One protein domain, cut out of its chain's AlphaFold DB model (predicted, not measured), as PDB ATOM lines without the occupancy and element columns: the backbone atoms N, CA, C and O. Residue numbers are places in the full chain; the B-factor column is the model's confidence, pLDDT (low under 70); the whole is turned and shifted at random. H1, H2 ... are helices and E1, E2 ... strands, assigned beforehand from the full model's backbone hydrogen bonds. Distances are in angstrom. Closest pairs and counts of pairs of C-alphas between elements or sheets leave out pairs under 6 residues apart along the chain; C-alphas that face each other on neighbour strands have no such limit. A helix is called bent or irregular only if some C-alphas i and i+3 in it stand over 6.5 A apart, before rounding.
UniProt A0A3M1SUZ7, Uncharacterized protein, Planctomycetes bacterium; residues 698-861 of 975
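What this domain is: This is residues 698 to 861 of the 975 residues of an uncharacterized protein of Planctomycetes bacterium (UniProt A0A3M1SUZ7). Two lobes make an elongated body: a helical lobe, in which H1, H2, H3, H4 and H5 each touch the next, and a small strand lobe, a sandwich of the five-strand sheet E5 E4 E3 E7 E6 and the hairpin E1 and E2, their strands crossed at 85 degrees. H4 runs from the helical lobe to the strand lobe, and H5 folds back beside it. The printed part has 164 residues, in the order H1 H2 H3 H4 E1 E2 E3 E4 E5 E6 E7 H5; both sheets are antiparallel and the class is mixed, helices and strands. It is compact, with a radius of gyration of the C-alphas of 17.8 A and spans of 54 by 32 by 25 A.

Where its parts are: H1, residues 699 to 712, begins at C-alpha 699, (24.720, -64.130, 15.330), and is 20.2 A long. H2, residues 717 to 736, is 29.6 A long; H3, residues 740 to 753, 20.7 A; H4, residues 760 to 777, 25.0 A. H2 and H3 are irregular, only just: C-alphas 721 and 724 are 6.6 A apart, C-alphas 749 and 752 6.8 A. The strands are E1, residues 781 to 784; E2, 793 to 797; E3, 802 to 807; E4, 812 to 818; E5, 821 to 826; E6, 830 to 834; and E7, 837 to 840. H5, residues 847 to 860, is 20.2 A long and ends at C-alpha 860, (41.311, -53.525, 29.430).

How they stand to each other: H1 and H2 form a helical hairpin at a shallow tilt of 23 degrees, closest at the C-alphas of Val 706 and Ala 719, 5.7 A. H2, H3 and H4 are an up and down bundle, each running against the one before. H2 touches H3 at Gly 731 and Ala 743, C-alphas 4.0 A apart. H4 touches H3 with residues 762 to 770 alone, at a steep tilt of 39 degrees, closest at the C-alphas of Phe 747 and Ala 762, 5.0 A. H4 and H5 touch at a shallow tilt of 19 degrees, opposite ways, closest at the C-alphas of Ala 767 and Val 857, 4.7 A. Every O i to N i+4 pair is within hydrogen-bond range in H1 and H5; in H2 14 of 16 are, in H3 8 of 10, in H4 13 of 14. Across E1 and E2, N 783 and O 795 are 2.8 A apart, within hydrogen-bond range. E3, E4 and E5 are a meander, each strand the antiparallel neighbour of the one before, with N 814 and O 806 at 3.0 A and N 815 and O 823 at 2.8 A. E3 pairs with E7 over residues 802 to 804, N 803 and O 838 at 2.8 A, and E7 with the edge strand E6, N 839 and O 831 at 2.8 A. Between the sheets, the closest C-alphas of E1 and E5 are those of Arg 784 and Tyr 824, 5.0 A.

The domain as a whole: The C-alphas farthest apart are those of Glu 717 and Asp 800, 53.9 A. The printed part has no cut and no long link. Its mean pLDDT is 92.6, and no printed residue is under 70.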
ATOM      1  N   LYS A 698      24.505 -65.591  11.265       89.75
ATOM      2  CA  LYS A 698      23.329 -64.936  11.870       89.75
ATOM      3  C   LYS A 698      23.446 -64.950  13.392       89.75
ATOM      4  O   LYS A 698      22.749 -65.689  14.089       89.75
ATOM      5  N   TRP A 699      24.347 -64.125  13.914       92.19
ATOM      6  CA  TRP A 699      24.720 -64.130  15.330       92.19
ATOM      7  C   TRP A 699      23.547 -63.876  16.283       92.19
ATOM      8  O   TRP A 699      23.452 -64.534  17.314       92.19
ATOM      9  N   ASP A 700      22.623 -62.976  15.937       90.00
ATOM     10  CA  ASP A 700      21.461 -62.666  16.784       90.00
ATOM     11  C   ASP A 700      20.504 -63.848  16.943       90.00
ATOM     12  O   ASP A 700      19.961 -64.075  18.026       90.00
ATOM     13  N   GLU A 701      20.319 -64.635  15.881       91.75
ATOM     14  CA  GLU A 701      19.490 -65.835  15.936       91.75
ATOM     15  C   GLU A 701      20.147 -66.908  16.811       91.75
ATOM     16  O   GLU A 701      19.481 -67.472  17.682       91.75
ATOM     17  N   ALA A 702      21.455 -67.129  16.644       92.31
ATOM     18  CA  ALA A 702      22.220 -68.066  17.464       92.31
ATOM     19  C   ALA A 702      22.214 -67.665  18.953       92.31
ATOM     20  O   ALA A 702      21.899 -68.486  19.815       92.31
ATOM     21  N   LEU A 703      22.463 -66.386  19.267       93.69
ATOM     22  CA  LEU A 703      22.418 -65.861  20.637       93.69
ATOM     23  C   LEU A 703      21.026 -65.998  21.260       93.69
ATOM     24  O   LEU A 703      20.912 -66.348  22.436       93.69
ATOM     25  N   ARG A 704      19.955 -65.759  20.491       95.06
ATOM     26  CA  ARG A 704      18.575 -65.940  20.964       95.06
ATOM     27  C   ARG A 704      18.301 -67.390  21.359       95.06
ATOM     28  O   ARG A 704      17.671 -67.610  22.391       95.06
ATOM     29  N   ILE A 705      18.770 -68.357  20.568       93.00
ATOM     30  CA  ILE A 705      18.613 -69.788  20.865       93.00
ATOM     31  C   ILE A 705      19.386 -70.151  22.139       93.00
ATOM     32  O   ILE A 705      18.798 -70.685  23.075       93.00
ATOM     33  N   VAL A 706      20.664 -69.777  22.233       93.56
ATOM     34  CA  VAL A 706      21.499 -70.078  23.410       93.56
ATOM     35  C   VAL A 706      20.928 -69.455  24.688       93.56
ATOM     36  O   VAL A 706      20.836 -70.124  25.717       93.56
ATOM     37  N   ARG A 707      20.469 -68.198  24.632       94.06
ATOM     38  CA  ARG A 707      19.807 -67.542  25.771       94.06
ATOM     39  C   ARG A 707      18.492 -68.228  26.148       94.06
ATOM     40  O   ARG A 707      18.187 -68.306  27.333       94.06
ATOM     41  N   ALA A 708      17.727 -68.738  25.180       91.00
ATOM     42  CA  ALA A 708      16.503 -69.489  25.455       91.00
ATOM     43  C   ALA A 708      16.794 -70.819  26.168       91.00
ATOM     44  O   ALA A 708      16.096 -71.151  27.127       91.00
ATOM     45  N   VAL A 709      17.854 -71.529  25.766       91.00
ATOM     46  CA  VAL A 709      18.319 -72.740  26.459       91.00
ATOM     47  C   VAL A 709      18.764 -72.401  27.883       91.00
ATOM     48  O   VAL A 709      18.276 -73.014  28.829       91.00
ATOM     49  N   LEU A 710      19.591 -71.367  28.075       90.50
ATOM     50  CA  LEU A 710      20.063 -70.945  29.406       90.50
ATOM     51  C   LEU A 710      18.947 -70.403  30.314       90.50
ATOM     52  O   LEU A 710      19.032 -70.515  31.536       90.50
ATOM     53  N   ALA A 711      17.877 -69.844  29.744       88.06
ATOM     54  CA  ALA A 711      16.692 -69.455  30.505       88.06
ATOM     55  C   ALA A 711      15.933 -70.674  31.061       88.06
ATOM     56  O   ALA A 711      15.321 -70.573  32.124       88.06
ATOM     57  N   GLN A 712      15.985 -71.817  30.364       84.25
ATOM     58  CA  GLN A 712      15.356 -73.071  30.792       84.25
ATOM     59  C   GLN A 712      16.275 -73.935  31.674       84.25
ATOM     60  O   GLN A 712      15.796 -74.508  32.651       84.25
ATOM     61  N   LYS A 713      17.574 -74.015  31.354       85.75
ATOM     62  CA  LYS A 713      18.619 -74.740  32.098       85.75
ATOM     63  C   LYS A 713      19.849 -73.840  32.262       85.75
ATOM     64  O   LYS A 713      20.710 -73.770  31.388       85.75
ATOM     65  N   ARG A 714      19.914 -73.122  33.390       86.56
ATOM     66  CA  ARG A 714      20.951 -72.102  33.676       86.56
ATOM     67  C   ARG A 714      22.375 -72.660  33.705       86.56
ATOM     68  O   ARG A 714      23.326 -71.934  33.435       86.56
ATOM     69  N   ASP A 715      22.510 -73.927  34.060       87.19
ATOM     70  CA  ASP A 715      23.752 -74.676  34.222       87.19
ATOM     71  C   ASP A 715      24.094 -75.545  33.001       87.19
ATOM     72  O   ASP A 715      24.982 -76.387  33.082       87.19
ATOM     73  N   HIS A 716      23.432 -75.345  31.854       90.69
ATOM     74  CA  HIS A 716      23.752 -76.085  30.635       90.69
ATOM     75  C   HIS A 716      25.179 -75.759  30.160       90.69
ATOM     76  O   HIS A 716      25.422 -74.705  29.569       90.69
ATOM     77  N   GLU A 717      26.116 -76.685  30.385       90.38
ATOM     78  CA  GLU A 717      27.561 -76.475  30.208       90.38
ATOM     79  C   GLU A 717      27.918 -75.959  28.811       90.38
ATOM     80  O   GLU A 717      28.534 -74.899  28.673       90.38
ATOM     81  N   ARG A 718      27.451 -76.651  27.764       91.94
ATOM     82  CA  ARG A 718      27.738 -76.289  26.368       91.94
ATOM     83  C   ARG A 718      27.179 -74.920  25.968       91.94
ATOM     84  O   ARG A 718      27.903 -74.105  25.409       91.94
ATOM     85  N   ALA A 719      25.921 -74.625  26.305       92.06
ATOM     86  CA  ALA A 719      25.303 -73.324  26.040       92.06
ATOM     87  C   ALA A 719      26.040 -72.180  26.763       92.06
ATOM     88  O   ALA A 719      26.240 -71.105  26.196       92.06
ATOM     89  N   ARG A 720      26.489 -72.424  28.003       92.75
ATOM     90  CA  ARG A 720      27.253 -71.460  28.803       92.75
ATOM     91  C   ARG A 720      28.641 -71.196  28.220       92.75
ATOM     92  O   ARG A 720      29.080 -70.052  28.244       92.75
ATOM     93  N   ALA A 721      29.301 -72.222  27.682       91.69
ATOM     94  CA  ALA A 721      30.579 -72.080  26.984       91.69
ATOM     95  C   ALA A 721      30.429 -71.363  25.629       91.69
ATOM     96  O   ALA A 721      31.264 -70.535  25.268       91.69
ATOM     97  N   LEU A 722      29.344 -71.636  24.898       93.56
ATOM     98  CA  LEU A 722      29.099 -71.088  23.565       93.56
ATOM     99  C   LEU A 722      28.711 -69.599  23.579       93.56
ATOM    100  O   LEU A 722      29.116 -68.849  22.691       93.56
ATOM    101  N   LEU A 723      27.947 -69.146  24.580       95.12
ATOM    102  CA  LEU A 723      27.468 -67.760  24.673       95.12
ATOM    103  C   LEU A 723      28.584 -66.697  24.529       95.12
ATOM    104  O   LEU A 723      28.461 -65.848  23.638       95.12
ATOM    105  N   PRO A 724      29.670 -66.708  25.331       94.50
ATOM    106  CA  PRO A 724      30.741 -65.723  25.189       94.50
ATOM    107  C   PRO A 724      31.470 -65.824  23.841       94.50
ATOM    108  O   PRO A 724      31.846 -64.799  23.275       94.50
ATOM    109  N   GLN A 725      31.623 -67.028  23.280       93.38
ATOM    110  CA  GLN A 725      32.279 -67.225  21.980       93.38
ATOM    111  C   GLN A 725      31.476 -66.599  20.830       93.38
ATOM    112  O   GLN A 725      32.047 -65.953  19.943       93.38
ATOM    113  N   LEU A 726      30.145 -66.739  20.863       94.44
ATOM    114  CA  LEU A 726      29.249 -66.103  19.895       94.44
ATOM    115  C   LEU A 726      29.269 -64.577  20.015       94.44
ATOM    116  O   LEU A 726      29.284 -63.896  18.991       94.44
ATOM    117  N   LEU A 727      29.309 -64.034  21.237       95.75
ATOM    118  CA  LEU A 727      29.397 -62.587  21.465       95.75
ATOM    119  C   LEU A 727      30.716 -62.001  20.939       95.75
ATOM    120  O   LEU A 727      30.689 -60.989  20.241       95.75
ATOM    121  N   VAL A 728      31.852 -62.665  21.180       95.50
ATOM    122  CA  VAL A 728      33.153 -62.259  20.613       95.50
ATOM    123  C   VAL A 728      33.121 -62.301  19.086       95.50
ATOM    124  O   VAL A 728      33.524 -61.339  18.435       95.50
ATOM    125  N   SER A 729      32.596 -63.379  18.497       94.56
ATOM    126  CA  SER A 729      32.509 -63.528  17.036       94.56
ATOM    127  C   SER A 729      31.606 -62.465  16.404       94.56
ATOM    128  O   SER A 729      31.965 -61.865  15.389       94.56
ATOM    129  N   LYS A 730      30.470 -62.163  17.046       95.19
ATOM    130  CA  LYS A 730      29.576 -61.064  16.670       95.19
ATOM    131  C   LYS A 730      30.290 -59.712  16.751       95.19
ATOM    132  O   LYS A 730      30.204 -58.923  15.811       95.19
ATOM    133  N   GLY A 731      31.018 -59.458  17.839       94.69
ATOM    134  CA  GLY A 731      31.806 -58.239  18.022       94.69
ATOM    135  C   GLY A 731      32.850 -58.054  16.920       94.69
ATOM    136  O   GLY A 731      32.937 -56.987  16.314       94.69
ATOM    137  N   MET A 732      33.577 -59.121  16.576       94.88
ATOM    138  CA  MET A 732      34.556 -59.114  15.484       94.88
ATOM    139  C   MET A 732      33.906 -58.886  14.114       94.88
ATOM    140  O   MET A 732      34.450 -58.137  13.303       94.88
ATOM    141  N   ALA A 733      32.733 -59.470  13.858       93.50
ATOM    142  CA  ALA A 733      31.994 -59.256  12.614       93.50
ATOM    143  C   ALA A 733      31.519 -57.799  12.465       93.50
ATOM    144  O   ALA A 733      31.745 -57.192  11.418       93.50
ATOM    145  N   HIS A 734      30.937 -57.207  13.514       94.25
ATOM    146  CA  HIS A 734      30.557 -55.788  13.510       94.25
ATOM    147  C   HIS A 734      31.774 -54.877  13.349       94.25
ATOM    148  O   HIS A 734      31.735 -53.916  12.580       94.25
ATOM    149  N   ARG A 735      32.889 -55.207  14.010       93.31
ATOM    150  CA  ARG A 735      34.145 -54.473  13.854       93.31
ATOM    151  C   ARG A 735      34.632 -54.504  12.404       93.31
ATOM    152  O   ARG A 735      34.979 -53.454  11.871       93.31
ATOM    153  N   ALA A 736      34.617 -55.671  11.757       92.31
ATOM    154  CA  ALA A 736      34.994 -55.820  10.350       92.31
ATOM    155  C   ALA A 736      34.054 -55.054   9.399       92.31
ATOM    156  O   ALA A 736      34.505 -54.536   8.381       92.31
ATOM    157  N   ALA A 737      32.772 -54.920   9.754       92.12
ATOM    158  CA  ALA A 737      31.802 -54.093   9.033       92.12
ATOM    159  C   ALA A 737      31.948 -52.576   9.304       92.12
ATOM    160  O   ALA A 737      31.228 -51.770   8.716       92.12
ATOM    161  N   GLY A 738      32.859 -52.162  10.193       91.25
ATOM    162  CA  GLY A 738      33.034 -50.763  10.599       91.25
ATOM    163  C   GLY A 738      31.972 -50.255  11.586       91.25
ATOM    164  O   GLY A 738      31.909 -49.057  11.884       91.25
ATOM    165  N   GLU A 739      31.148 -51.150  12.125       92.75
ATOM    166  CA  GLU A 739      30.102 -50.865  13.105       92.75
ATOM    167  C   GLU A 739      30.692 -50.881  14.523       92.75
ATOM    168  O   GLU A 739      30.524 -51.824  15.297       92.75
ATOM    169  N   ARG A 740      31.418 -49.812  14.876       94.12
ATOM    170  CA  ARG A 740      32.181 -49.734  16.137       94.12
ATOM    171  C   ARG A 740      31.325 -49.853  17.408       94.12
ATOM    172  O   ARG A 740      31.723 -50.525  18.350       94.12
ATOM    173  N   GLY A 741      30.140 -49.237  17.427       92.94
ATOM    174  CA  GLY A 741      29.243 -49.254  18.592       92.94
ATOM    175  C   GLY A 741      28.685 -50.649  18.911       92.94
ATOM    176  O   GLY A 741      28.908 -51.135  20.017       92.94
ATOM    177  N   PRO A 742      28.027 -51.338  17.954       94.12
ATOM    178  CA  PRO A 742      27.547 -52.704  18.167       94.12
ATOM    179  C   PRO A 742      28.675 -53.690  18.491       94.12
ATOM    180  O   PRO A 742      28.476 -54.598  19.297       94.12
ATOM    181  N   ALA A 743      29.865 -53.493  17.908       95.44
ATOM    182  CA  ALA A 743      31.045 -54.288  18.235       95.44
ATOM    183  C   ALA A 743      31.450 -54.138  19.708       95.44
ATOM    184  O   ALA A 743      31.607 -55.141  20.403       95.44
ATOM    185  N   ALA A 744      31.570 -52.898  20.192       94.81
ATOM    186  CA  ALA A 744      31.947 -52.616  21.572       94.81
ATOM    187  C   ALA A 744      30.940 -53.199  22.575       94.81
ATOM    188  O   ALA A 744      31.345 -53.924  23.479       94.81
ATOM    189  N   MET A 745      29.636 -53.008  22.342       94.50
ATOM    190  CA  MET A 745      28.583 -53.584  23.188       94.50
ATOM    191  C   MET A 745      28.661 -55.119  23.264       94.50
ATOM    192  O   MET A 745      28.483 -55.698  24.333       94.50
ATOM    193  N   ALA A 746      28.949 -55.792  22.144       94.88
ATOM    194  CA  ALA A 746      29.100 -57.247  22.126       94.88
ATOM    195  C   ALA A 746      30.332 -57.717  22.924       94.88
ATOM    196  O   ALA A 746      30.254 -58.720  23.633       94.88
ATOM    197  N   PHE A 747      31.454 -56.991  22.852       96.50
ATOM    198  CA  PHE A 747      32.648 -57.300  23.646       96.50
ATOM    199  C   PHE A 747      32.456 -57.025  25.140       96.50
ATOM    200  O   PHE A 747      32.902 -57.828  25.959       96.50
ATOM    201  N   GLU A 748      31.771 -55.938  25.502       95.06
ATOM    202  CA  GLU A 748      31.424 -55.630  26.894       95.06
ATOM    203  C   GLU A 748      30.549 -56.720  27.514       95.06
ATOM    204  O   GLU A 748      30.802 -57.141  28.642       95.06
ATOM    205  N   GLU A 749      29.565 -57.227  26.764       94.62
ATOM    206  CA  GLU A 749      28.720 -58.331  27.218       94.62
ATOM    207  C   GLU A 749      29.513 -59.646  27.354       94.62
ATOM    208  O   GLU A 749      29.275 -60.429  28.276       94.62
ATOM    209  N   ALA A 750      30.487 -59.890  26.471       95.12
ATOM    210  CA  ALA A 750      31.319 -61.093  26.512       95.12
ATOM    211  C   ALA A 750      32.315 -61.103  27.685       95.12
ATOM    212  O   ALA A 750      32.592 -62.161  28.251       95.12
ATOM    213  N   LEU A 751      32.866 -59.943  28.055       93.75
ATOM    214  CA  LEU A 751      33.970 -59.814  29.011       93.75
ATOM    215  C   LEU A 751      33.733 -60.503  30.375       93.75
ATOM    216  O   LEU A 751      34.607 -61.269  30.795       93.75
ATOM    217  N   PRO A 752      32.597 -60.300  31.080       93.88
ATOM    218  CA  PRO A 752      32.352 -60.960  32.365       93.88
ATOM    219  C   PRO A 752      32.067 -62.464  32.229       93.88
ATOM    220  O   PRO A 752      32.145 -63.187  33.223       93.88
ATOM    221  N   LEU A 753      31.736 -62.937  31.023       92.44
ATOM    222  CA  LEU A 753      31.405 -64.335  30.736       92.44
ATOM    223  C   LEU A 753      32.634 -65.169  30.335       92.44
ATOM    224  O   LEU A 753      32.585 -66.395  30.410       92.44
ATOM    225  N   LEU A 754      33.729 -64.521  29.921       91.12
ATOM    226  CA  LEU A 754      34.976 -65.176  29.523       91.12
ATOM    227  C   LEU A 754      35.838 -65.564  30.734       91.12
ATOM    228  O   LEU A 754      35.996 -64.804  31.699       91.12
ATOM    229  N   ALA A 755      36.475 -66.735  30.640       89.38
ATOM    230  CA  ALA A 755      37.501 -67.154  31.589       89.38
ATOM    231  C   ALA A 755      38.696 -66.173  31.566       89.38
ATOM    232  O   ALA A 755      38.983 -65.603  30.510       89.38
ATOM    233  N   PRO A 756      39.436 -65.983  32.680       86.44
ATOM    234  CA  PRO A 756      40.505 -64.980  32.772       86.44
ATOM    235  C   PRO A 756      41.530 -65.015  31.629       86.44
ATOM    236  O   PRO A 756      41.875 -63.959  31.106       86.44
ATOM    237  N   GLY A 757      41.950 -66.206  31.185       86.94
ATOM    238  CA  GLY A 757      42.896 -66.366  30.069       86.94
ATOM    239  C   GLY A 757      42.324 -66.034  28.683       86.94
ATOM    240  O   GLY A 757      43.079 -65.784  27.753       86.94
ATOM    241  N   GLU A 758      40.998 -65.994  28.531       90.56
ATOM    242  CA  GLU A 758      40.329 -65.682  27.262       90.56
ATOM    243  C   GLU A 758      39.825 -64.242  27.175       90.56
ATOM    244  O   GLU A 758      39.523 -63.768  26.079       90.56
ATOM    245  N   ARG A 759      39.774 -63.521  28.303       91.19
ATOM    246  CA  ARG A 759      39.376 -62.106  28.351       91.19
ATOM    247  C   ARG A 759      40.103 -61.222  27.332       91.19
ATOM    248  O   ARG A 759      39.414 -60.383  26.750       91.19
ATOM    249  N   PRO A 760      41.408 -61.406  27.025       93.00
ATOM    250  CA  PRO A 760      42.081 -60.607  25.999       93.00
ATOM    251  C   PRO A 760      41.392 -60.629  24.626       93.00
ATOM    252  O   PRO A 760      41.417 -59.616  23.932       93.00
ATOM    253  N   LYS A 761      40.694 -61.722  24.265       91.81
ATOM    254  CA  LYS A 761      39.958 -61.851  22.989       91.81
ATOM    255  C   LYS A 761      38.839 -60.811  22.827       91.81
ATOM    256  O   LYS A 761      38.496 -60.476  21.699       91.81
ATOM    257  N   ALA A 762      38.267 -60.318  23.929       94.75
ATOM    258  CA  ALA A 762      37.258 -59.253  23.935       94.75
ATOM    259  C   ALA A 762      37.824 -57.916  24.438       94.75
ATOM    260  O   ALA A 762      37.479 -56.862  23.911       94.75
ATOM    261  N   ALA A 763      38.710 -57.953  25.438       93.31
ATOM    262  CA  ALA A 763      39.238 -56.766  26.101       93.31
ATOM    263  C   ALA A 763      40.103 -55.907  25.172       93.31
ATOM    264  O   ALA A 763      39.901 -54.699  25.101       93.31
ATOM    265  N   GLN A 764      41.019 -56.525  24.419       94.00
ATOM    266  CA  GLN A 764      41.891 -55.807  23.491       94.00
ATOM    267  C   GLN A 764      41.115 -55.105  22.362       94.00
ATOM    268  O   GLN A 764      41.274 -53.893  22.217       94.00
ATOM    269  N   PRO A 765      40.240 -55.779  21.584       95.19
ATOM    270  CA  PRO A 765      39.494 -55.099  20.527       95.19
ATOM    271  C   PRO A 765      38.533 -54.036  21.073       95.19
ATOM    272  O   PRO A 765      38.335 -53.015  20.417       95.19
ATOM    273  N   LEU A 766      37.964 -54.227  22.269       96.62
ATOM    274  CA  LEU A 766      37.178 -53.191  22.941       96.62
ATOM    275  C   LEU A 766      38.037 -51.968  23.294       96.62
ATOM    276  O   LEU A 766      37.628 -50.843  23.021       96.62
ATOM    277  N   ALA A 767      39.226 -52.184  23.859       95.44
ATOM    278  CA  ALA A 767      40.157 -51.120  24.219       95.44
ATOM    279  C   ALA A 767      40.595 -50.306  22.988       95.44
ATOM    280  O   ALA A 767      40.583 -49.081  23.034       95.44
ATOM    281  N   GLU A 768      40.877 -50.963  21.857       95.75
ATOM    282  CA  GLU A 768      41.206 -50.295  20.589       95.75
ATOM    283  C   GLU A 768      40.045 -49.420  20.078       95.75
ATOM    284  O   GLU A 768      40.258 -48.293  19.630       95.75
ATOM    285  N   LEU A 769      38.803 -49.910  20.169       96.25
ATOM    286  CA  LEU A 769      37.614 -49.155  19.761       96.25
ATOM    287  C   LEU A 769      37.332 -47.959  20.687       96.25
ATOM    288  O   LEU A 769      36.950 -46.891  20.208       96.25
ATOM    289  N   LEU A 770      37.529 -48.124  21.997       96.25
ATOM    290  CA  LEU A 770      37.399 -47.048  22.983       96.25
ATOM    291  C   LEU A 770      38.486 -45.986  22.811       96.25
ATOM    292  O   LEU A 770      38.179 -44.802  22.875       96.25
ATOM    293  N   LEU A 771      39.725 -46.394  22.527       95.88
ATOM    294  CA  LEU A 771      40.841 -45.489  22.253       95.88
ATOM    295  C   LEU A 771      40.559 -44.608  21.023       95.88
ATOM    296  O   LEU A 771      40.795 -43.404  21.062       95.88
ATOM    297  N   GLN A 772      39.982 -45.186  19.961       94.88
ATOM    298  CA  GLN A 772      39.514 -44.423  18.795       94.88
ATOM    299  C   GLN A 772      38.364 -43.466  19.132       94.88
ATOM    300  O   GLN A 772      38.272 -42.390  18.556       94.88
ATOM    301  N   GLY A 773      37.460 -43.861  20.031       93.69
ATOM    302  CA  GLY A 773      36.417 -42.964  20.525       93.69
ATOM    303  C   GLY A 773      37.022 -41.787  21.292       93.69
ATOM    304  O   GLY A 773      36.701 -40.638  21.002       93.69
ATOM    305  N   ALA A 774      37.949 -42.067  22.209       94.44
ATOM    306  CA  ALA A 774      38.621 -41.059  23.016       94.44
ATOM    307  C   ALA A 774      39.399 -40.052  22.158       94.44
ATOM    308  O   ALA A 774      39.282 -38.857  22.408       94.44
ATOM    309  N   SER A 775      40.125 -40.501  21.122       94.19
ATOM    310  CA  SER A 775      40.866 -39.597  20.228       94.19
ATOM    311  C   SER A 775      39.961 -38.613  19.480       94.19
ATOM    312  O   SER A 775      40.345 -37.462  19.286       94.19
ATOM    313  N   GLU A 776      38.749 -39.031  19.101       93.75
ATOM    314  CA  GLU A 776      37.747 -38.158  18.471       93.75
ATOM    315  C   GLU A 776      37.225 -37.084  19.442       93.75
ATOM    316  O   GLU A 776      36.962 -35.957  19.023       93.75
ATOM    317  N   ASP A 777      37.117 -37.419  20.731       92.50
ATOM    318  CA  ASP A 777      36.573 -36.542  21.776       92.50
ATOM    319  C   ASP A 777      37.608 -35.578  22.380       92.50
ATOM    320  O   ASP A 777      37.225 -34.646  23.097       92.50
ATOM    321  N   VAL A 778      38.906 -35.759  22.093       91.81
ATOM    322  CA  VAL A 778      39.968 -34.888  22.628       91.81
ATOM    323  C   VAL A 778      39.789 -33.446  22.184       91.81
ATOM    324  O   VAL A 778      39.921 -32.547  22.999       91.81
ATOM    325  N   GLU A 779      39.491 -33.185  20.919       88.38
ATOM    326  CA  GLU A 779      39.543 -31.813  20.392       88.38
ATOM    327  C   GLU A 779      38.173 -31.131  20.332       88.38
ATOM    328  O   GLU A 779      38.098 -29.921  20.154       88.38
ATOM    329  N   GLN A 780      37.072 -31.867  20.490       92.25
ATOM    330  CA  GLN A 780      35.719 -31.332  20.307       92.25
ATOM    331  C   GLN A 780      34.656 -32.255  20.906       92.25
ATOM    332  O   GLN A 780      34.916 -33.421  21.201       92.25
ATOM    333  N   VAL A 781      33.436 -31.740  21.062       93.62
ATOM    334  CA  VAL A 781      32.270 -32.562  21.415       93.62
ATOM    335  C   VAL A 781      31.791 -33.343  20.188       93.62
ATOM    336  O   VAL A 781      31.407 -32.753  19.175       93.62
ATOM    337  N   THR A 782      31.751 -34.672  20.282       94.56
ATOM    338  CA  THR A 782      31.343 -35.546  19.171       94.56
ATOM    339  C   THR A 782      29.904 -36.042  19.319       94.56
ATOM    340  O   THR A 782      29.512 -36.586  20.350       94.56
ATOM    341  N   LEU A 783      29.111 -35.929  18.249       94.81
ATOM    342  CA  LEU A 783      27.826 -36.619  18.123       94.81
ATOM    343  C   LEU A 783      28.064 -38.029  17.583       94.81
ATOM    344  O   LEU A 783      28.657 -38.184  16.515       94.81
ATOM    345  N   ARG A 784      27.574 -39.060  18.270       95.31
ATOM    346  CA  ARG A 784      27.803 -40.473  17.929       95.31
ATOM    347  C   ARG A 784      26.553 -41.162  17.396       95.31
ATOM    348  O   ARG A 784      25.430 -40.781  17.708       95.31
ATOM    349  N   ALA A 785      26.739 -42.199  16.583       93.31
ATOM    350  CA  ALA A 785      25.626 -42.927  15.963       93.31
ATOM    351  C   ALA A 785      24.822 -43.788  16.959       93.31
ATOM    352  O   ALA A 785      23.664 -44.108  16.703       93.31
ATOM    353  N   LEU A 786      25.429 -44.161  18.088       93.69
ATOM    354  CA  LEU A 786      24.830 -44.951  19.166       93.69
ATOM    355  C   LEU A 786      25.257 -44.384  20.530       93.69
ATOM    356  O   LEU A 786      26.292 -43.714  20.592       93.69
ATOM    357  N   PRO A 787      24.505 -44.656  21.613       93.75
ATOM    358  CA  PRO A 787      24.818 -44.181  22.962       93.75
ATOM    359  C   PRO A 787      25.961 -44.996  23.599       93.75
ATOM    360  O   PRO A 787      25.751 -45.721  24.567       93.75
ATOM    361  N   HIS A 788      27.160 -44.929  23.014       94.88
ATOM    362  CA  HIS A 788      28.358 -45.646  23.466       94.88
ATOM    363  C   HIS A 788      29.633 -44.881  23.053       94.88
ATOM    364  O   HIS A 788      29.689 -44.318  21.963       94.88
ATOM    365  N   GLU A 789      30.684 -44.889  23.881       93.00
ATOM    366  CA  GLU A 789      31.936 -44.133  23.675       93.00
ATOM    367  C   GLU A 789      32.696 -44.568  22.417       93.00
ATOM    368  O   GLU A 789      33.141 -43.744  21.635       93.00
ATOM    369  N   ALA A 790      32.788 -45.873  22.165       94.12
ATOM    370  CA  ALA A 790      33.358 -46.423  20.939       94.12
ATOM    371  C   ALA A 790      32.500 -46.217  19.671       94.12
ATOM    372  O   ALA A 790      32.932 -46.579  18.575       94.12
ATOM    373  N   ALA A 791      31.262 -45.715  19.766       94.38
ATOM    374  CA  ALA A 791      30.389 -45.624  18.597       94.38
ATOM    375  C   ALA A 791      30.916 -44.614  17.571       94.38
ATOM    376  O   ALA A 791      31.453 -43.571  17.923       94.38
ATOM    377  N   LYS A 792      30.714 -44.898  16.278       93.25
ATOM    378  CA  LYS A 792      31.214 -44.053  15.187       93.25
ATOM    379  C   LYS A 792      30.719 -42.605  15.323       93.25
ATOM    380  O   LYS A 792      29.512 -42.379  15.465       93.25
ATOM    381  N   ALA A 793      31.645 -41.652  15.217       92.81
ATOM    382  CA  ALA A 793      31.340 -40.233  15.097       92.81
ATOM    383  C   ALA A 793      30.459 -39.958  13.865       92.81
ATOM    384  O   ALA A 793      30.772 -40.375  12.747       92.81
ATOM    385  N   VAL A 794      29.350 -39.254  14.077       92.62
ATOM    386  CA  VAL A 794      28.488 -38.709  13.021       92.62
ATOM    387  C   VAL A 794      29.050 -37.368  12.567       92.62
ATOM    388  O   VAL A 794      29.243 -37.164  11.372       92.62
ATOM    389  N   ARG A 795      29.309 -36.467  13.524       93.62
ATOM    390  CA  ARG A 795      30.002 -35.186  13.327       93.62
ATOM    391  C   ARG A 795      30.372 -34.544  14.661       93.62
ATOM    392  O   ARG A 795      29.801 -34.895  15.691       93.62
ATOM    393  N   ALA A 796      31.237 -33.542  14.607       93.19
ATOM    394  CA  ALA A 796      31.460 -32.623  15.714       93.19
ATOM    395  C   ALA A 796      30.263 -31.683  15.922       93.19
ATOM    396  O   ALA A 796      29.596 -31.281  14.954       93.19
ATOM    397  N   ALA A 797      30.005 -31.327  17.175       93.00
ATOM    398  CA  ALA A 797      29.039 -30.313  17.564       93.00
ATOM    399  C   ALA A 797      29.765 -29.025  17.966       93.00
ATOM    400  O   ALA A 797      30.846 -29.074  18.549       93.00
ATOM    401  N   ARG A 798      29.182 -27.871  17.635       93.62
ATOM    402  CA  ARG A 798      29.743 -26.561  18.002       93.62
ATOM    403  C   ARG A 798      29.146 -26.067  19.317       93.62
ATOM    404  O   ARG A 798      28.009 -26.408  19.641       93.62
ATOM    405  N   LEU A 799      29.882 -25.216  20.030       93.31
ATOM    406  CA  LEU A 799      29.363 -24.510  21.201       93.31
ATOM    407  C   LEU A 799      28.045 -23.790  20.857       93.31
ATOM    408  O   LEU A 799      27.908 -23.224  19.771       93.31
ATOM    409  N   ASP A 800      27.068 -23.853  21.764       92.00
ATOM    410  CA  ASP A 800      25.720 -23.272  21.627       92.00
ATOM    411  C   ASP A 800      24.841 -23.813  20.488       92.00
ATOM    412  O   ASP A 800      23.679 -23.397  20.327       92.00
ATOM    413  N   GLU A 801      25.336 -24.803  19.742       94.19
ATOM    414  CA  GLU A 801      24.551 -25.520  18.751       94.19
ATOM    415  C   GLU A 801      23.382 -26.238  19.433       94.19
ATOM    416  O   GLU A 801      23.547 -26.915  20.447       94.19
ATOM    417  N   SER A 802      22.171 -26.031  18.906       92.94
ATOM    418  CA  SER A 802      20.921 -26.444  19.552       92.94
ATOM    419  C   SER A 802      20.286 -27.606  18.810       92.94
ATOM    420  O   SER A 802      20.143 -27.557  17.589       92.94
ATOM    421  N   PHE A 803      19.816 -28.597  19.555       94.31
ATOM    422  CA  PHE A 803      19.175 -29.780  19.007       94.31
ATOM    423  C   PHE A 803      17.830 -30.030  19.672       94.31
ATOM    424  O   PHE A 803      17.666 -29.828  20.878       94.31
ATOM    425  N   LYS A 804      16.878 -30.557  18.896       92.88
ATOM    426  CA  LYS A 804      15.729 -31.246  19.486       92.88
ATOM    427  C   LYS A 804      16.241 -32.505  20.171       92.88
ATOM    428  O   LYS A 804      16.969 -33.286  19.559       92.88
ATOM    429  N   SER A 805      15.866 -32.687  21.428       92.81
ATOM    430  CA  SER A 805      16.415 -33.731  22.286       92.81
ATOM    431  C   SER A 805      15.344 -34.647  22.850       92.81
ATOM    432  O   SER A 805      14.249 -34.200  23.199       92.81
ATOM    433  N   ARG A 806      15.705 -35.911  23.046       92.06
ATOM    434  CA  ARG A 806      14.983 -36.873  23.881       92.06
ATOM    435  C   ARG A 806      15.962 -37.524  24.850       92.06
ATOM    436  O   ARG A 806      17.162 -37.586  24.585       92.06
ATOM    437  N   GLU A 807      15.450 -37.992  25.979       89.00
ATOM    438  CA  GLU A 807      16.275 -38.688  26.964       89.00
ATOM    439  C   GLU A 807      16.801 -40.000  26.362       89.00
ATOM    440  O   GLU A 807      16.034 -40.774  25.783       89.00
ATOM    441  N   GLY A 808      18.119 -40.202  26.427       86.50
ATOM    442  CA  GLY A 808      18.788 -41.421  25.987       86.50
ATOM    443  C   GLY A 808      19.174 -42.308  27.177       86.50
ATOM    444  O   GLY A 808      19.091 -41.887  28.334       86.50
ATOM    445  N   PRO A 809      19.585 -43.559  26.921       88.25
ATOM    446  CA  PRO A 809      19.998 -44.473  27.978       88.25
ATOM    447  C   PRO A 809      21.341 -44.050  28.602       88.25
ATOM    448  O   PRO A 809      22.188 -43.463  27.934       88.25
ATOM    449  N   HIS A 810      21.543 -44.384  29.881       85.94
ATOM    450  CA  HIS A 810      22.845 -44.359  30.572       85.94
ATOM    451  C   HIS A 810      23.675 -43.066  30.413       85.94
ATOM    452  O   HIS A 810      24.860 -43.119  30.103       85.94
ATOM    453  N   GLY A 811      23.068 -41.895  30.632       90.00
ATOM    454  CA  GLY A 811      23.798 -40.618  30.592       90.00
ATOM    455  C   GLY A 811      24.027 -40.053  29.185       90.00
ATOM    456  O   GLY A 811      24.752 -39.073  29.030       90.00
ATOM    457  N   TRP A 812      23.378 -40.619  28.166       95.06
ATOM    458  CA  TRP A 812      23.352 -40.072  26.811       95.06
ATOM    459  C   TRP A 812      22.072 -39.278  26.547       95.06
ATOM    460  O   TRP A 812      21.004 -39.573  27.081       95.06
ATOM    461  N   VAL A 813      22.166 -38.286  25.669       94.88
ATOM    462  CA  VAL A 813      21.032 -37.517  25.154       94.88
ATOM    463  C   VAL A 813      20.901 -37.806  23.666       94.88
ATOM    464  O   VAL A 813      21.860 -37.647  22.911       94.88
ATOM    465  N   ALA A 814      19.715 -38.240  23.244       95.88
ATOM    466  CA  ALA A 814      19.405 -38.444  21.837       95.88
ATOM    467  C   ALA A 814      19.059 -37.093  21.202       95.88
ATOM    468  O   ALA A 814      18.124 -36.425  21.645       95.88
ATOM    469  N   VAL A 815      19.797 -36.694  20.172       95.38
ATOM    470  CA  VAL A 815      19.656 -35.416  19.470       95.38
ATOM    471  C   VAL A 815      19.304 -35.633  18.001       95.38
ATOM    472  O   VAL A 815      19.875 -36.489  17.326       95.38
ATOM    473  N   GLU A 816      18.344 -34.867  17.492       93.38
ATOM    474  CA  GLU A 816      17.957 -34.905  16.078       93.38
ATOM    475  C   GLU A 816      18.903 -34.020  15.256       93.38
ATOM    476  O   GLU A 816      18.920 -32.800  15.421       93.38
ATOM    477  N   VAL A 817      19.713 -34.634  14.387       90.88
ATOM    478  CA  VAL A 817      20.752 -33.937  13.599       90.88
ATOM    479  C   VAL A 817      20.235 -33.512  12.223       90.88
ATOM    480  O   VAL A 817      20.682 -32.513  11.668       90.88
ATOM    481  N   ALA A 818      19.293 -34.276  11.672       85.94
ATOM    482  CA  ALA A 818      18.535 -33.977  10.461       85.94
ATOM    483  C   ALA A 818      17.166 -34.659  10.572       85.94
ATOM    484  O   ALA A 818      16.998 -35.536  11.419       85.94
ATOM    485  N   GLU A 819      16.213 -34.295   9.716       79.25
ATOM    486  CA  GLU A 819      14.859 -34.860   9.742       79.25
ATOM    487  C   GLU A 819      14.912 -36.401   9.695       79.25
ATOM    488  O   GLU A 819      15.390 -37.004   8.731       79.25
ATOM    489  N   GLY A 820      14.513 -37.038  10.802       77.62
ATOM    490  CA  GLY A 820      14.537 -38.498  10.963       77.62
ATOM    491  C   GLY A 820      15.899 -39.143  11.280       77.62
ATOM    492  O   GLY A 820      15.955 -40.366  11.409       77.62
ATOM    493  N   LYS A 821      16.991 -38.380  11.445       89.62
ATOM    494  CA  LYS A 821      18.316 -38.898  11.848       89.62
ATOM    495  C   LYS A 821      18.658 -38.505  13.284       89.62
ATOM    496  O   LYS A 821      18.833 -37.326  13.594       89.62
ATOM    497  N   VAL A 822      18.823 -39.515  14.135       93.44
ATOM    498  CA  VAL A 822      19.185 -39.363  15.550       93.44
ATOM    499  C   VAL A 822      20.673 -39.649  15.742       93.44
ATOM    500  O   VAL A 822      21.187 -40.638  15.222       93.44
ATOM    501  N   ALA A 823      21.348 -38.795  16.501       95.69
ATOM    502  CA  ALA A 823      22.671 -39.049  17.060       95.69
ATOM    503  C   ALA A 823      22.615 -38.932  18.587       95.69
ATOM    504  O   ALA A 823      21.596 -38.547  19.157       95.69
ATOM    505  N   TYR A 824      23.708 -39.269  19.253       96.38
ATOM    506  CA  TYR A 824      23.814 -39.284  20.702       96.38
ATOM    507  C   TYR A 824      24.987 -38.427  21.144       96.38
ATOM    508  O   TYR A 824      26.064 -38.477  20.554       96.38
ATOM    509  N   VAL A 825      24.776 -37.651  22.198       95.62
ATOM    510  CA  VAL A 825      25.805 -36.839  22.847       95.62
ATOM    511  C   VAL A 825      25.782 -37.113  24.343       95.62
ATOM    512  O   VAL A 825      24.738 -37.462  24.901       95.62
ATOM    513  N   ARG A 826      26.932 -36.993  24.999       93.19
ATOM    514  CA  ARG A 826      27.028 -37.116  26.454       93.19
ATOM    515  C   ARG A 826      26.220 -36.022  27.135       93.19
ATOM    516  O   ARG A 826      26.286 -34.862  26.733       93.19
ATOM    517  N   ARG A 827      25.471 -36.389  28.178       93.44
ATOM    518  CA  ARG A 827      24.668 -35.432  28.946       93.44
ATOM    519  C   ARG A 827      25.548 -34.350  29.567       93.44
ATOM    520  O   ARG A 827      25.117 -33.201  29.576       93.44
ATOM    521  N   GLU A 828      26.763 -34.691  30.006       92.69
ATOM    522  CA  GLU A 828      27.719 -33.723  30.558       92.69
ATOM    523  C   GLU A 828      28.116 -32.631  29.550       92.69
ATOM    524  O   GLU A 828      28.400 -31.512  29.955       92.69
ATOM    525  N   CYS A 829      28.061 -32.907  28.242       92.75
ATOM    526  CA  CYS A 829      28.385 -31.929  27.197       92.75
ATOM    527  C   CYS A 829      27.201 -31.018  26.826       92.75
ATOM    528  O   CYS A 829      27.299 -30.222  25.888       92.75
ATOM    529  N   THR A 830      26.049 -31.156  27.492       94.44
ATOM    530  CA  THR A 830      24.804 -30.477  27.108       94.44
ATOM    531  C   THR A 830      24.198 -29.659  28.239       94.44
ATOM    532  O   THR A 830      24.253 -30.037  29.406       94.44
ATOM    533  N   ARG A 831      23.536 -28.555  27.880       94.50
ATOM    534  CA  ARG A 831      22.726 -27.723  28.776       94.50
ATOM    535  C   ARG A 831      21.306 -27.542  28.226       94.50
ATOM    536  O   ARG A 831      21.128 -27.466  27.007       94.50
ATOM    537  N   PRO A 832      20.273 -27.473  29.081       91.38
ATOM    538  CA  PRO A 832      18.905 -27.244  28.624       91.38
ATOM    539  C   PRO A 832      18.759 -25.834  28.031       91.38
ATOM    540  O   PRO A 832      19.188 -24.859  28.644       91.38
ATOM    541  N   LYS A 833      18.137 -25.720  26.847       89.50
ATOM    542  CA  LYS A 833      17.862 -24.429  26.172       89.50
ATOM    543  C   LYS A 833      16.360 -24.120  26.054       89.50
ATOM    544  O   LYS A 833      15.983 -22.964  25.899       89.50
ATOM    545  N   GLY A 834      15.499 -25.134  26.178       85.94
ATOM    546  CA  GLY A 834      14.036 -25.018  26.160       85.94
ATOM    547  C   GLY A 834      13.355 -26.378  26.356       85.94
ATOM    548  O   GLY A 834      14.030 -27.399  26.502       85.94
ATOM    549  N   GLN A 835      12.016 -26.430  26.354       83.69
ATOM    550  CA  GLN A 835      11.298 -27.711  26.442       83.69
ATOM    551  C   GLN A 835      11.632 -28.608  25.241       83.69
ATOM    552  O   GLN A 835      11.347 -28.265  24.095       83.69
ATOM    553  N   GLY A 836      12.232 -29.770  25.515       88.06
ATOM    554  CA  GLY A 836      12.625 -30.733  24.483       88.06
ATOM    555  C   GLY A 836      13.798 -30.278  23.609       88.06
ATOM    556  O   GLY A 836      13.966 -30.811  22.511       88.06
ATOM    557  N   GLN A 837      14.593 -29.303  24.066       93.31
ATOM    558  CA  GLN A 837      15.801 -28.853  23.378       93.31
ATOM    559  C   GLN A 837      17.000 -28.772  24.322       93.31
ATOM    560  O   GLN A 837      16.920 -28.208  25.419       93.31
ATOM    561  N   VAL A 838      18.139 -29.258  23.840       95.25
ATOM    562  CA  VAL A 838      19.446 -29.086  24.483       95.25
ATOM    563  C   VAL A 838      20.365 -28.289  23.574       95.25
ATOM    564  O   VAL A 838      20.233 -28.337  22.352       95.25
ATOM    565  N   ALA A 839      21.298 -27.560  24.169       94.88
ATOM    566  CA  ALA A 839      22.421 -26.966  23.467       94.88
ATOM    567  C   ALA A 839      23.736 -27.528  23.997       94.88
ATOM    568  O   ALA A 839      23.802 -27.972  25.145       94.88
ATOM    569  N   ILE A 840      24.770 -27.507  23.168       96.12
ATOM    570  CA  ILE A 840      26.120 -27.870  23.596       96.12
ATOM    571  C   ILE A 840      26.623 -26.831  24.601       96.12
ATOM    572  O   ILE A 840      26.542 -25.628  24.345       96.12
ATOM    573  N   ALA A 841      27.071 -27.302  25.764       91.56
ATOM    574  CA  ALA A 841      27.459 -26.452  26.888       91.56
ATOM    575  C   ALA A 841      28.913 -25.972  26.808       91.56
ATOM    576  O   ALA A 841      29.211 -24.877  27.278       91.56
ATOM    577  N   GLU A 842      29.788 -26.778  26.209       86.94
ATOM    578  CA  GLU A 842      31.235 -26.562  26.165       86.94
ATOM    579  C   GLU A 842      31.767 -26.849  24.757       86.94
ATOM    580  O   GLU A 842      31.217 -27.674  24.029       86.94
ATOM    581  N   GLU A 843      32.835 -26.160  24.351       86.12
ATOM    582  CA  GLU A 843      33.449 -26.345  23.026       86.12
ATOM    583  C   GLU A 843      34.114 -27.725  22.879       86.12
ATOM    584  O   GLU A 843      34.158 -28.302  21.790       86.12
ATOM    585  N   HIS A 844      34.569 -28.290  23.995       91.06
ATOM    586  CA  HIS A 844      35.293 -29.551  24.043       91.06
ATOM    587  C   HIS A 844      34.618 -30.543  24.990       91.06
ATOM    588  O   HIS A 844      33.894 -30.156  25.904       91.06
ATOM    589  N   THR A 845      34.871 -31.838  24.790       91.62
ATOM    590  CA  THR A 845      34.393 -32.867  25.722       91.62
ATOM    591  C   THR A 845      35.074 -32.682  27.087       91.62
ATOM    592  O   THR A 845      36.305 -32.527  27.112       91.62
ATOM    593  N   PRO A 846      34.329 -32.721  28.214       92.38
ATOM    594  CA  PRO A 846      34.886 -32.501  29.544       92.38
ATOM    595  C   PRO A 846      36.083 -33.411  29.829       92.38
ATOM    596  O   PRO A 846      36.029 -34.613  29.563       92.38
ATOM    597  N   PHE A 847      37.150 -32.844  30.404       91.38
ATOM    598  CA  PHE A 847      38.423 -33.535  30.653       91.38
ATOM    599  C   PHE A 847      38.227 -34.899  31.326       91.38
ATOM    600  O   PHE A 847      38.678 -35.925  30.818       91.38
ATOM    601  N   LYS A 848      37.456 -34.924  32.419       93.00
ATOM    602  CA  LYS A 848      37.186 -36.135  33.201       93.00
ATOM    603  C   LYS A 848      36.550 -37.260  32.375       93.00
ATOM    604  O   LYS A 848      36.937 -38.409  32.528       93.00
ATOM    605  N   VAL A 849      35.627 -36.934  31.467       91.88
ATOM    606  CA  VAL A 849      34.920 -37.939  30.653       91.88
ATOM    607  C   VAL A 849      35.895 -38.688  29.746       91.88
ATOM    608  O   VAL A 849      35.807 -39.905  29.624       91.88
ATOM    609  N   VAL A 850      36.845 -37.979  29.130       93.44
ATOM    610  CA  VAL A 850      37.849 -38.605  28.255       93.44
ATOM    611  C   VAL A 850      38.883 -39.378  29.082       93.44
ATOM    612  O   VAL A 850      39.263 -40.481  28.693       93.44
ATOM    613  N   VAL A 851      39.291 -38.856  30.245       94.50
ATOM    614  CA  VAL A 851      40.205 -39.558  31.167       94.50
ATOM    615  C   VAL A 851      39.619 -40.886  31.640       94.50
ATOM    616  O   VAL A 851      40.304 -41.900  31.530       94.50
ATOM    617  N   ASP A 852      38.353 -40.916  32.066       94.00
ATOM    618  CA  ASP A 852      37.687 -42.142  32.525       94.00
ATOM    619  C   ASP A 852      37.697 -43.230  31.426       94.00
ATOM    620  O   ASP A 852      37.903 -44.418  31.695       94.00
ATOM    621  N   VAL A 853      37.542 -42.835  30.154       94.38
ATOM    622  CA  VAL A 853      37.650 -43.757  29.008       94.38
ATOM    623  C   VAL A 853      39.085 -44.248  28.817       94.38
ATOM    624  O   VAL A 853      39.294 -45.444  28.608       94.38
ATOM    625  N   LEU A 854      40.083 -43.367  28.906       95.00
ATOM    626  CA  LEU A 854      41.497 -43.733  28.756       95.00
ATOM    627  C   LEU A 854      41.988 -44.640  29.892       95.00
ATOM    628  O   LEU A 854      42.732 -45.587  29.642       95.00
ATOM    629  N   GLU A 855      41.542 -44.414  31.126       94.94
ATOM    630  CA  GLU A 855      41.805 -45.315  32.251       94.94
ATOM    631  C   GLU A 855      41.194 -46.695  32.010       94.94
ATOM    632  O   GLU A 855      41.857 -47.718  32.206       94.94
ATOM    633  N   ARG A 856      39.963 -46.741  31.491       94.69
ATOM    634  CA  ARG A 856      39.318 -47.998  31.106       94.69
ATOM    635  C   ARG A 856      40.085 -48.724  29.997       94.69
ATOM    636  O   ARG A 856      40.220 -49.944  30.062       94.69
ATOM    637  N   VAL A 857      40.632 -48.006  29.014       95.50
ATOM    638  CA  VAL A 857      41.499 -48.588  27.970       95.50
ATOM    639  C   VAL A 857      42.735 -49.243  28.589       95.50
ATOM    640  O   VAL A 857      43.026 -50.394  28.263       95.50
ATOM    641  N   LYS A 858      43.411 -48.568  29.528       94.38
ATOM    642  CA  LYS A 858      44.590 -49.109  30.233       94.38
ATOM    643  C   LYS A 858      44.259 -50.369  31.034       94.38
ATOM    644  O   LYS A 858      45.017 -51.335  31.002       94.38
ATOM    645  N   GLN A 859      43.107 -50.387  31.708       93.88
ATOM    646  CA  GLN A 859      42.634 -51.556  32.459       93.88
ATOM    647  C   GLN A 859      42.299 -52.745  31.549       93.88
ATOM    648  O   GLN A 859      42.566 -53.892  31.903       93.88
ATOM    649  N   LEU A 860      41.697 -52.486  30.384       93.19
ATOM    650  CA  LEU A 860      41.311 -53.525  29.430       93.19
ATOM    651  C   LEU A 860      42.511 -54.079  28.649       93.19
ATOM    652  O   LEU A 860      42.547 -55.276  28.359       93.19
ATOM    653  N   SER A 861      43.480 -53.232  28.291       94.19
ATOM    654  CA  SER A 861      44.664 -53.635  27.531       94.19
ATOM    655  C   SER A 861      45.900 -52.800  27.900       94.19
ATOM    656  O   SER A 861      46.101 -51.716  27.346       94.19
TER     657      SER A 861